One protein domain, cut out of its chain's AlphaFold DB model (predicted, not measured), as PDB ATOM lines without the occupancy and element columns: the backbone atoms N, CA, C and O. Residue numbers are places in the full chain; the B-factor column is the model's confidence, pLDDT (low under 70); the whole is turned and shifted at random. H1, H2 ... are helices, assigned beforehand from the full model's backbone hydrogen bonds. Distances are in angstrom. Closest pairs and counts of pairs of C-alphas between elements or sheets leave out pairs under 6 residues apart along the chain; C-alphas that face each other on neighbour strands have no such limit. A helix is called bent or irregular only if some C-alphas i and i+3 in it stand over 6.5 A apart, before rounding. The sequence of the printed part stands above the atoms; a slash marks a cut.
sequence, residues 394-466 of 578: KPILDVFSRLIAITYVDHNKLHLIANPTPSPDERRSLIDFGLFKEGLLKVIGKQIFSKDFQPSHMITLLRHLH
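What this domain is: This is residues 394 to 466 of the 578 residues of the protein "COR domain-containing protein" of Amphimedon queenslandica (UniProt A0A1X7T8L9). H1, the longest helix, has H4 packed across it at residues 399 to 403 and meets H3 at a corner near the last residues of both, while H5 packs across H4 and short H2 folds back near H1. The printed part has 73 residues with five named helices, H1 to H5 in order: all helix. The whole is compact, with a radius of gyration of the C-alphas of 11.8 A, spanning 33 by 23 by 19 A.

Where its parts are: H1, residues 394 to 408, runs 20.8 A from C-alpha 394 at (135.450, 164.979, 155.639). H2 is 411 to 416, irregular, with C-alphas 412 and 415 7.4 A apart; H3 is 424 to 433, H4 438 to 444. H5, 455 to 464, ends at C-alpha 464 (139.667, 182.878, 152.525).

How they stand to each other: Residues 399 to 403 alone of H1 touch H4, about perpendicular at 79 degrees; closest C-alphas Val 399 and Ile 444, 5.9 A. Residues 406 to 407 alone touch H3, at 89 degrees; closest C-alphas Thr 407 and Ile 431, 5.5 A. H5 touches H4; closest C-alphas Leu 441 and Pro 455, 6.2 A. H2 is close but not clearly touching H1. Every O i to N i+4 pair is within hydrogen-bond range in H3, H4 and H5, 9 of 11 in H1, 0 of 2 in H2, where 2 of 3 O i to N i+3 pairs are.

The domain as a whole: The farthest C-alphas, Asn 412 and Asp 452, are 33.9 A apart. The printed part has no cut; no printed residue is under 70.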
ATOM      1  N   LYS A 394     136.027 165.300 154.320       81.62
ATOM      2  CA  LYS A 394     135.450 164.979 155.639       81.62
ATOM      3  C   LYS A 394     136.255 165.547 156.802       81.62
ATOM      4  O   LYS A 394     135.674 166.238 157.640       81.62
ATOM      5  N   PRO A 395     137.570 165.290 156.899       85.88
ATOM      6  CA  PRO A 395     138.269 165.546 158.149       85.88
ATOM      7  C   PRO A 395     138.443 167.044 158.435       85.88
ATOM      8  O   PRO A 395     138.499 167.442 159.596       85.88
ATOM      9  N   ILE A 396     138.457 167.886 157.399       84.62
ATOM     10  CA  ILE A 396     138.493 169.354 157.517       84.62
ATOM     11  C   ILE A 396     137.163 169.881 158.044       84.62
ATOM     12  O   ILE A 396     137.126 170.690 158.970       84.62
ATOM     13  N   LEU A 397     136.062 169.391 157.473       81.25
ATOM     14  CA  LEU A 397     134.714 169.767 157.887       81.25
ATOM     15  C   LEU A 397     134.423 169.297 159.313       81.25
ATOM     16  O   LEU A 397     133.737 169.993 160.062       81.25
ATOM     17  N   ASP A 398     134.977 168.152 159.713       82.06
ATOM     18  CA  ASP A 398     134.894 167.655 161.084       82.06
ATOM     19  C   ASP A 398     135.634 168.581 162.061       82.06
ATOM     20  O   ASP A 398     135.103 168.870 163.131       82.06
ATOM     21  N   VAL A 399     136.816 169.103 161.707       87.56
ATOM     22  CA  VAL A 399     137.526 170.096 162.538       87.56
ATOM     23  C   VAL A 399     136.675 171.335 162.754       87.56
ATOM     24  O   VAL A 399     136.515 171.796 163.884       87.56
ATOM     25  N   PHE A 400     136.074 171.840 161.687       84.25
ATOM     26  CA  PHE A 400     135.231 173.016 161.779       84.25
ATOM     27  C   PHE A 400     133.922 172.749 162.552       84.25
ATOM     28  O   PHE A 400     133.519 173.545 163.401       84.25
ATOM     29  N   SER A 401     133.322 171.568 162.373       81.19
ATOM     30  CA  SER A 401     132.163 171.115 163.157       81.19
ATOM     31  C   SER A 401     132.484 171.047 164.649       81.19
ATOM     32  O   SER A 401     131.668 171.442 165.476       81.19
ATOM     33  N   ARG A 402     133.680 170.567 165.010       87.38
ATOM     34  CA  ARG A 402     134.139 170.506 166.404       87.38
ATOM     35  C   ARG A 402     134.340 171.896 166.998       87.38
ATOM     36  O   ARG A 402     133.991 172.086 168.158       87.38
ATOM     37  N   LEU A 403     134.848 172.855 166.219       89.19
ATOM     38  CA  LEU A 403     135.012 174.243 166.664       89.19
ATOM     39  C   LEU A 403     133.668 174.841 167.093       89.19
ATOM     40  O   LEU A 403     133.555 175.361 168.198       89.19
ATOM     41  N   ILE A 404     132.639 174.692 166.257       86.19
ATOM     42  CA  ILE A 404     131.286 175.151 166.581       86.19
ATOM     43  C   ILE A 404     130.688 174.320 167.727       86.19
ATOM     44  O   ILE A 404     130.102 174.866 168.650       86.19
ATOM     45  N   ALA A 405     130.858 172.997 167.734       85.81
ATOM     46  CA  ALA A 405     130.258 172.145 168.761       85.81
ATOM     47  C   ALA A 405     130.759 172.445 170.190       85.81
ATOM     48  O   ALA A 405     130.018 172.220 171.152       85.81
ATOM     49  N   ILE A 406     131.968 173.004 170.353       89.25
ATOM     50  CA  ILE A 406     132.482 173.470 171.655       89.25
ATOM     51  C   ILE A 406     131.556 174.519 172.295       89.25
ATOM     52  O   ILE A 406     131.465 174.578 173.526       89.25
ATOM     53  N   THR A 407     130.839 175.316 171.495       87.06
ATOM     54  CA  THR A 407     129.918 176.335 172.019       87.06
ATOM     55  C   THR A 407     128.600 175.744 172.516       87.06
ATOM     56  O   THR A 407     127.926 176.376 173.321       87.06
ATOM     57  N   TYR A 408     128.241 174.528 172.090       83.38
ATOM     58  CA  TYR A 408     126.960 173.893 172.428       83.38
ATOM     59  C   TYR A 408     127.074 172.794 173.487       83.38
ATOM     60  O   TYR A 408     126.135 172.578 174.246       83.38
ATOM     61  N   VAL A 409     128.192 172.066 173.536       84.50
ATOM     62  CA  VAL A 409     128.293 170.850 174.356       84.50
ATOM     63  C   VAL A 409     128.625 171.135 175.814       84.50
ATOM     64  O   VAL A 409     129.535 171.896 176.131       84.50
ATOM     65  N   ASP A 410     127.915 170.474 176.725       82.75
ATOM     66  CA  ASP A 410     128.100 170.610 178.174       82.75
ATOM     67  C   ASP A 410     129.550 170.338 178.614       82.75
ATOM     68  O   ASP A 410     130.263 169.523 178.028       82.75
ATOM     69  N   HIS A 411     130.008 171.007 179.680       82.56
ATOM     70  CA  HIS A 411     131.398 170.903 180.155       82.56
ATOM     71  C   HIS A 411     131.848 169.461 180.432       82.56
ATOM     72  O   HIS A 411     132.929 169.061 180.008       82.56
ATOM     73  N   ASN A 412     130.992 168.648 181.053       83.88
ATOM     74  CA  ASN A 412     131.272 167.238 181.343       83.88
ATOM     75  C   ASN A 412     131.371 166.344 180.088       83.88
ATOM     76  O   ASN A 412     131.910 165.242 180.170       83.88
ATOM     77  N   LYS A 413     130.898 166.810 178.926       87.31
ATOM     78  CA  LYS A 413     130.891 166.079 177.648       87.31
ATOM     79  C   LYS A 413     131.922 166.602 176.640       87.31
ATOM     80  O   LYS A 413     132.046 166.032 175.559       87.31
ATOM     81  N   LEU A 414     132.699 167.640 176.971       87.44
ATOM     82  CA  LEU A 414     133.698 168.226 176.057       87.44
ATOM     83  C   LEU A 414     134.740 167.219 175.552       87.44
ATOM     84  O   LEU A 414     135.224 167.348 174.427       87.44
ATOM     85  N   HIS A 415     135.053 166.204 176.358       88.50
ATOM     86  CA  HIS A 415     135.988 165.135 176.007       88.50
ATOM     87  C   HIS A 415     135.564 164.340 174.756       88.50
ATOM     88  O   HIS A 415     136.407 163.713 174.120       88.50
ATOM     89  N   LEU A 416     134.278 164.385 174.381       85.62
ATOM     90  CA  LEU A 416     133.752 163.758 173.163       85.62
ATOM     91  C   LEU A 416     134.150 164.515 171.884       85.62
ATOM     92  O   LEU A 416     134.109 163.947 170.796       85.62
ATOM     93  N   ILE A 417     134.530 165.793 171.997       84.62
ATOM     94  CA  ILE A 417     134.821 166.683 170.859       84.62
ATOM     95  C   ILE A 417     136.314 167.010 170.774       84.62
ATOM     96  O   ILE A 417     136.884 167.067 169.679       84.62
ATOM     97  N   ALA A 418     136.949 167.224 171.925       86.88
ATOM     98  CA  ALA A 418     138.306 167.738 172.026       86.88
ATOM     99  C   ALA A 418     139.087 166.996 173.119       86.88
ATOM    100  O   ALA A 418     138.617 166.865 174.250       86.88
ATOM    101  N   ASN A 419     140.286 166.525 172.771       85.62
ATOM    102  CA  ASN A 419     141.188 165.854 173.702       85.62
ATOM    103  C   ASN A 419     142.647 166.324 173.480       85.62
ATOM    104  O   ASN A 419     143.226 165.993 172.438       85.62
ATOM    105  N   PRO A 420     143.257 167.067 174.428       89.50
ATOM    106  CA  PRO A 420     142.707 167.466 175.733       89.50
ATOM    107  C   PRO A 420     141.504 168.415 175.608       89.50
ATOM    108  O   PRO A 420     141.294 169.033 174.569       89.50
ATOM    109  N   THR A 421     140.686 168.519 176.654       89.69
ATOM    110  CA  THR A 421     139.567 169.472 176.674       89.69
ATOM    111  C   THR A 421     140.086 170.914 176.693       89.69
ATOM    112  O   THR A 421     141.046 171.171 177.425       89.69
ATOM    113  N   PRO A 422     139.456 171.861 175.969       87.50
ATOM    114  CA  PRO A 422     139.824 173.273 176.026       87.50
ATOM    115  C   PRO A 422     139.740 173.810 177.453       87.50
ATOM    116  O   PRO A 422     138.888 173.369 178.235       87.50
ATOM    117  N   SER A 423     140.591 174.779 177.786       85.94
ATOM    118  CA  SER A 423     140.516 175.431 179.094       85.94
ATOM    119  C   SER A 423     139.182 176.181 179.268       85.94
ATOM    120  O   SER A 423     138.565 176.598 178.279       85.94
ATOM    121  N   PRO A 424     138.710 176.389 180.513       84.19
ATOM    122  CA  PRO A 424     137.505 177.177 180.765       84.19
ATOM    123  C   PRO A 424     137.560 178.582 180.154       84.19
ATOM    124  O   PRO A 424     136.538 179.070 179.677       84.19
ATOM    125  N   ASP A 425     138.740 179.207 180.127       82.88
ATOM    126  CA  ASP A 425     138.923 180.554 179.584       82.88
ATOM    127  C   ASP A 425     138.920 180.569 178.052       82.88
ATOM    128  O   ASP A 425     138.228 181.401 177.469       82.88
ATOM    129  N   GLU A 426     139.580 179.614 177.382       85.50
ATOM    130  CA  GLU A 426     139.481 179.465 175.918       85.50
ATOM    131  C   GLU A 426     138.042 179.199 175.481       85.50
ATOM    132  O   GLU A 426     137.564 179.766 174.499       85.50
ATOM    133  N   ARG A 427     137.325 178.354 176.229       88.00
ATOM    134  CA  ARG A 427     135.921 178.063 175.943       88.00
ATOM    135  C   ARG A 427     135.041 179.294 176.141       88.00
ATOM    136  O   ARG A 427     134.204 179.567 175.286       88.00
ATOM    137  N   ARG A 428     135.214 180.022 177.248       87.50
ATOM    138  CA  ARG A 428     134.464 181.256 177.521       87.50
ATOM    139  C   ARG A 428     134.744 182.304 176.445       87.50
ATOM    140  O   ARG A 428     133.813 182.900 175.929       87.50
ATOM    141  N   SER A 429     136.005 182.452 176.045       87.56
ATOM    142  CA  SER A 429     136.419 183.342 174.959       87.56
ATOM    143  C   SER A 429     135.701 183.032 173.641       87.56
ATOM    144  O   SER A 429     135.231 183.941 172.955       87.56
ATOM    145  N   LEU A 430     135.573 181.747 173.299       90.31
ATOM    146  CA  LEU A 430     134.870 181.330 172.090       90.31
ATOM    147  C   LEU A 430     133.355 181.565 172.184       90.31
ATOM    148  O   LEU A 430     132.763 182.026 171.216       90.31
ATOM    149  N   ILE A 431     132.732 181.261 173.326       86.75
ATOM    150  CA  ILE A 431     131.278 181.408 173.513       86.75
ATOM    151  C   ILE A 431     130.870 182.882 173.571       86.75
ATOM    152  O   ILE A 431     129.943 183.282 172.872       86.75
ATOM    153  N   ASP A 432     131.562 183.677 174.382       85.44
ATOM    154  CA  ASP A 432     131.141 185.042 174.704       85.44
ATOM    155  C   ASP A 432     131.598 186.048 173.639       85.44
ATOM    156  O   ASP A 432     130.941 187.067 173.428       85.44
ATOM    157  N   PHE A 433     132.724 185.779 172.962       85.94
ATOM    158  CA  PHE A 433     133.340 186.724 172.022       85.94
ATOM    159  C   PHE A 433     133.590 186.154 170.620       85.94
ATOM    160  O   PHE A 433     134.043 186.892 169.747       85.94
ATOM    161  N   GLY A 434     133.356 184.858 170.381       89.00
ATOM    162  CA  GLY A 434     133.709 184.222 169.105       89.00
ATOM    163  C   GLY A 434     135.221 184.128 168.861       89.00
ATOM    164  O   GLY A 434     135.654 183.958 167.723       89.00
ATOM    165  N   LEU A 435     136.043 184.258 169.908       89.88
ATOM    166  CA  LEU A 435     137.501 184.340 169.797       89.88
ATOM    167  C   LEU A 435     138.169 183.009 170.146       89.88
ATOM    168  O   LEU A 435     137.941 182.453 171.222       89.88
ATOM    169  N   PHE A 436     139.077 182.547 169.284       92.44
ATOM    170  CA  PHE A 436     139.935 181.390 169.542       92.44
ATOM    171  C   PHE A 436     141.371 181.622 169.055       92.44
ATOM    172  O   PHE A 436     141.621 182.407 168.140       92.44
ATOM    173  N   LYS A 437     142.325 180.908 169.664       90.56
ATOM    174  CA  LYS A 437     143.741 180.885 169.263       90.56
ATOM    175  C   LYS A 437     144.035 179.639 168.415       90.56
ATOM    176  O   LYS A 437     143.343 178.627 168.523       90.56
ATOM    177  N   GLU A 438     145.116 179.663 167.630       91.56
ATOM    178  CA  GLU A 438     145.565 178.520 166.806       91.56
ATOM    179  C   GLU A 438     145.732 177.220 167.619       91.56
ATOM    180  O   GLU A 438     145.485 176.123 167.113       91.56
ATOM    181  N   GLY A 439     146.103 177.335 168.900       91.25
ATOM    182  CA  GLY A 439     146.211 176.203 169.823       91.25
ATOM    183  C   GLY A 439     144.939 175.353 169.904       91.25
ATOM    184  O   GLY A 439     145.029 174.128 169.932       91.25
ATOM    185  N   LEU A 440     143.757 175.972 169.824       92.56
ATOM    186  CA  LEU A 440     142.494 175.239 169.843       92.56
ATOM    187  C   LEU A 440     142.336 174.355 168.600       92.56
ATOM    188  O   LEU A 440     141.917 173.202 168.718       92.56
ATOM    189  N   LEU A 441     142.736 174.853 167.422       93.50
ATOM    190  CA  LEU A 441     142.729 174.064 166.187       93.50
ATOM    191  C   LEU A 441     143.644 172.846 166.322       93.50
ATOM    192  O   LEU A 441     143.210 171.738 166.016       93.50
ATOM    193  N   LYS A 442     144.863 173.019 166.859       92.00
ATOM    194  CA  LYS A 442     145.814 171.911 167.101       92.00
ATOM    195  C   LYS A 442     145.184 170.766 167.892       92.00
ATOM    196  O   LYS A 442     145.452 169.604 167.598       92.00
ATOM    197  N   VAL A 443     144.336 171.093 168.865       91.12
ATOM    198  CA  VAL A 443     143.628 170.114 169.694       91.12
ATOM    199  C   VAL A 443     142.529 169.403 168.903       91.12
ATOM    200  O   VAL A 443     142.538 168.177 168.803       91.12
ATOM    201  N   ILE A 444     141.589 170.147 168.315       91.00
ATOM    202  CA  ILE A 444     140.409 169.545 167.668       91.00
ATOM    203  C   ILE A 444     140.727 168.865 166.329       91.00
ATOM    204  O   ILE A 444     139.999 167.968 165.911       91.00
ATOM    205  N   GLY A 445     141.819 169.269 165.671       90.62
ATOM    206  CA  GLY A 445     142.299 168.727 164.399       90.62
ATOM    207  C   GLY A 445     143.575 167.902 164.499       90.62
ATOM    208  O   GLY A 445     144.212 167.646 163.480       90.62
ATOM    209  N   LYS A 446     143.952 167.441 165.697       89.69
ATOM    210  CA  LYS A 446     145.184 166.664 165.934       89.69
ATOM    211  C   LYS A 446     145.395 165.507 164.948       89.69
ATOM    212  O   LYS A 446     146.526 165.180 164.616       89.69
ATOM    213  N   GLN A 447     144.311 164.886 164.494       87.50
ATOM    214  CA  GLN A 447     144.327 163.742 163.578       87.50
ATOM    215  C   GLN A 447     144.609 164.092 162.107       87.50
ATOM    216  O   GLN A 447     144.891 163.184 161.332       87.50
ATOM    217  N   ILE A 448     144.501 165.368 161.712       90.31
ATOM    218  CA  ILE A 448     144.668 165.795 160.311       90.31
ATOM    219  C   ILE A 448     145.925 166.629 160.085       90.31
ATOM    220  O   ILE A 448     146.423 166.680 158.963       90.31
ATOM    221  N   PHE A 449     146.433 167.290 161.128       92.44
ATOM    222  CA  PHE A 449     147.616 168.130 161.001       92.44
ATOM    223  C   PHE A 449     148.897 167.295 160.948       92.44
ATOM    224  O   PHE A 449     149.088 166.348 161.710       92.44
ATOM    225  N   SER A 450     149.787 167.669 160.039       91.19
ATOM    226  CA  SER A 450     151.076 167.027 159.790       91.19
ATOM    227  C   SER A 450     152.092 168.076 159.344       91.19
ATOM    228  O   SER A 450     151.746 169.248 159.235       91.19
ATOM    229  N   LYS A 451     153.335 167.671 159.042       91.19
ATOM    230  CA  LYS A 451     154.363 168.579 158.501       91.19
ATOM    231  C   LYS A 451     153.845 169.393 157.306       91.19
ATOM    232  O   LYS A 451     154.074 170.600 157.272       91.19
ATOM    233  N   ASP A 452     153.113 168.746 156.404       91.50
ATOM    234  CA  ASP A 452     152.650 169.333 155.142       91.50
ATOM    235  C   ASP A 452     151.341 170.124 155.305       91.50
ATOM    236  O   ASP A 452     151.093 171.083 154.577       91.50
ATOM    237  N   PHE A 453     150.508 169.775 156.294       93.69
ATOM    238  CA  PHE A 453     149.272 170.493 156.598       93.69
ATOM    239  C   PHE A 453     149.249 170.964 158.050       93.69
ATOM    240  O   PHE A 453     148.964 170.194 158.963       93.69
ATOM    241  N   GLN A 454     149.541 172.246 158.258       94.12
ATOM    242  CA  GLN A 454     149.608 172.871 159.574       94.12
ATOM    243  C   GLN A 454     148.301 173.595 159.933       94.12
ATOM    244  O   GLN A 454     147.543 173.998 159.048       94.12
ATOM    245  N   PRO A 455     148.052 173.861 161.225       94.81
ATOM    246  CA  PRO A 455     146.935 174.695 161.675       94.81
ATOM    247  C   PRO A 455     146.884 176.084 161.023       94.81
ATOM    248  O   PRO A 455     145.799 176.598 160.763       94.81
ATOM    249  N   SER A 456     148.033 176.675 160.690       93.69
ATOM    250  CA  SER A 456     148.114 177.944 159.954       93.69
ATOM    251  C   SER A 456     147.515 177.858 158.543       93.69
ATOM    252  O   SER A 456     146.876 178.809 158.087       93.69
ATOM    253  N   HIS A 457     147.638 176.710 157.868       94.69
ATOM    254  CA  HIS A 457     146.968 176.458 156.588       94.69
ATOM    255  C   HIS A 457     145.446 176.417 156.770       94.69
ATOM    256  O   HIS A 457     144.719 176.996 155.965       94.69
ATOM    257  N   MET A 458     144.954 175.818 157.863       93.19
ATOM    258  CA  MET A 458     143.526 175.852 158.203       93.19
ATOM    259  C   MET A 458     143.041 177.283 158.465       93.19
ATOM    260  O   MET A 458     142.005 177.672 157.941       93.19
ATOM    261  N   ILE A 459     143.791 178.093 159.217       93.88
ATOM    262  CA  ILE A 459     143.456 179.513 159.434       93.88
ATOM    263  C   ILE A 459     143.390 180.262 158.099       93.88
ATOM    264  O   ILE A 459     142.461 181.035 157.875       93.88
ATOM    265  N   THR A 460     144.350 180.019 157.205       94.81
ATOM    266  CA  THR A 460     144.391 180.634 155.870       94.81
ATOM    267  C   THR A 460     143.145 180.274 155.060       94.81
ATOM    268  O   THR A 460     142.485 181.168 154.532       94.81
ATOM    269  N   LEU A 461     142.765 178.992 155.048       92.31
ATOM    270  CA  LEU A 461     141.546 178.519 154.395       92.31
ATOM    271  C   LEU A 461     140.286 179.157 154.994       92.31
ATOM    272  O   LEU A 461     139.468 179.703 154.263       92.31
ATOM    273  N   LEU A 462     140.132 179.132 156.320       91.31
ATOM    274  CA  LEU A 462     138.953 179.688 156.992       91.31
ATOM    275  C   LEU A 462     138.815 181.202 156.767       91.31
ATOM    276  O   LEU A 462     137.697 181.700 156.661       91.31
ATOM    277  N   ARG A 463     139.933 181.935 156.669       92.12
ATOM    278  CA  ARG A 463     139.932 183.365 156.320       92.12
ATOM    279  C   ARG A 463     139.524 183.604 154.872       92.12
ATOM    280  O   ARG A 463     138.739 184.510 154.622       92.12
ATOM    281  N   HIS A 464     140.043 182.805 153.939       90.88
ATOM    282  CA  HIS A 464     139.667 182.878 152.525       90.88
ATOM    283  C   HIS A 464     138.178 182.592 152.319       90.88
ATOM    284  O   HIS A 464     137.512 183.281 151.560       90.88
ATOM    285  N   LEU A 465     137.634 181.633 153.069       86.69
ATOM    286  CA  LEU A 465     136.208 181.313 153.069       86.69
ATOM    287  C   LEU A 465     135.350 182.319 153.861       86.69
ATOM    288  O   LEU A 465     134.160 182.083 154.037       86.69
ATOM    289  N   HIS A 466     135.937 183.408 154.372       88.06
ATOM    290  CA  HIS A 466     135.263 184.428 155.185       88.06
ATOM    291  C   HIS A 466     134.549 183.888 156.438       88.06
ATOM    292  O   HIS A 466     133.629 184.512 156.958       88.06
TER     293      HIS A 466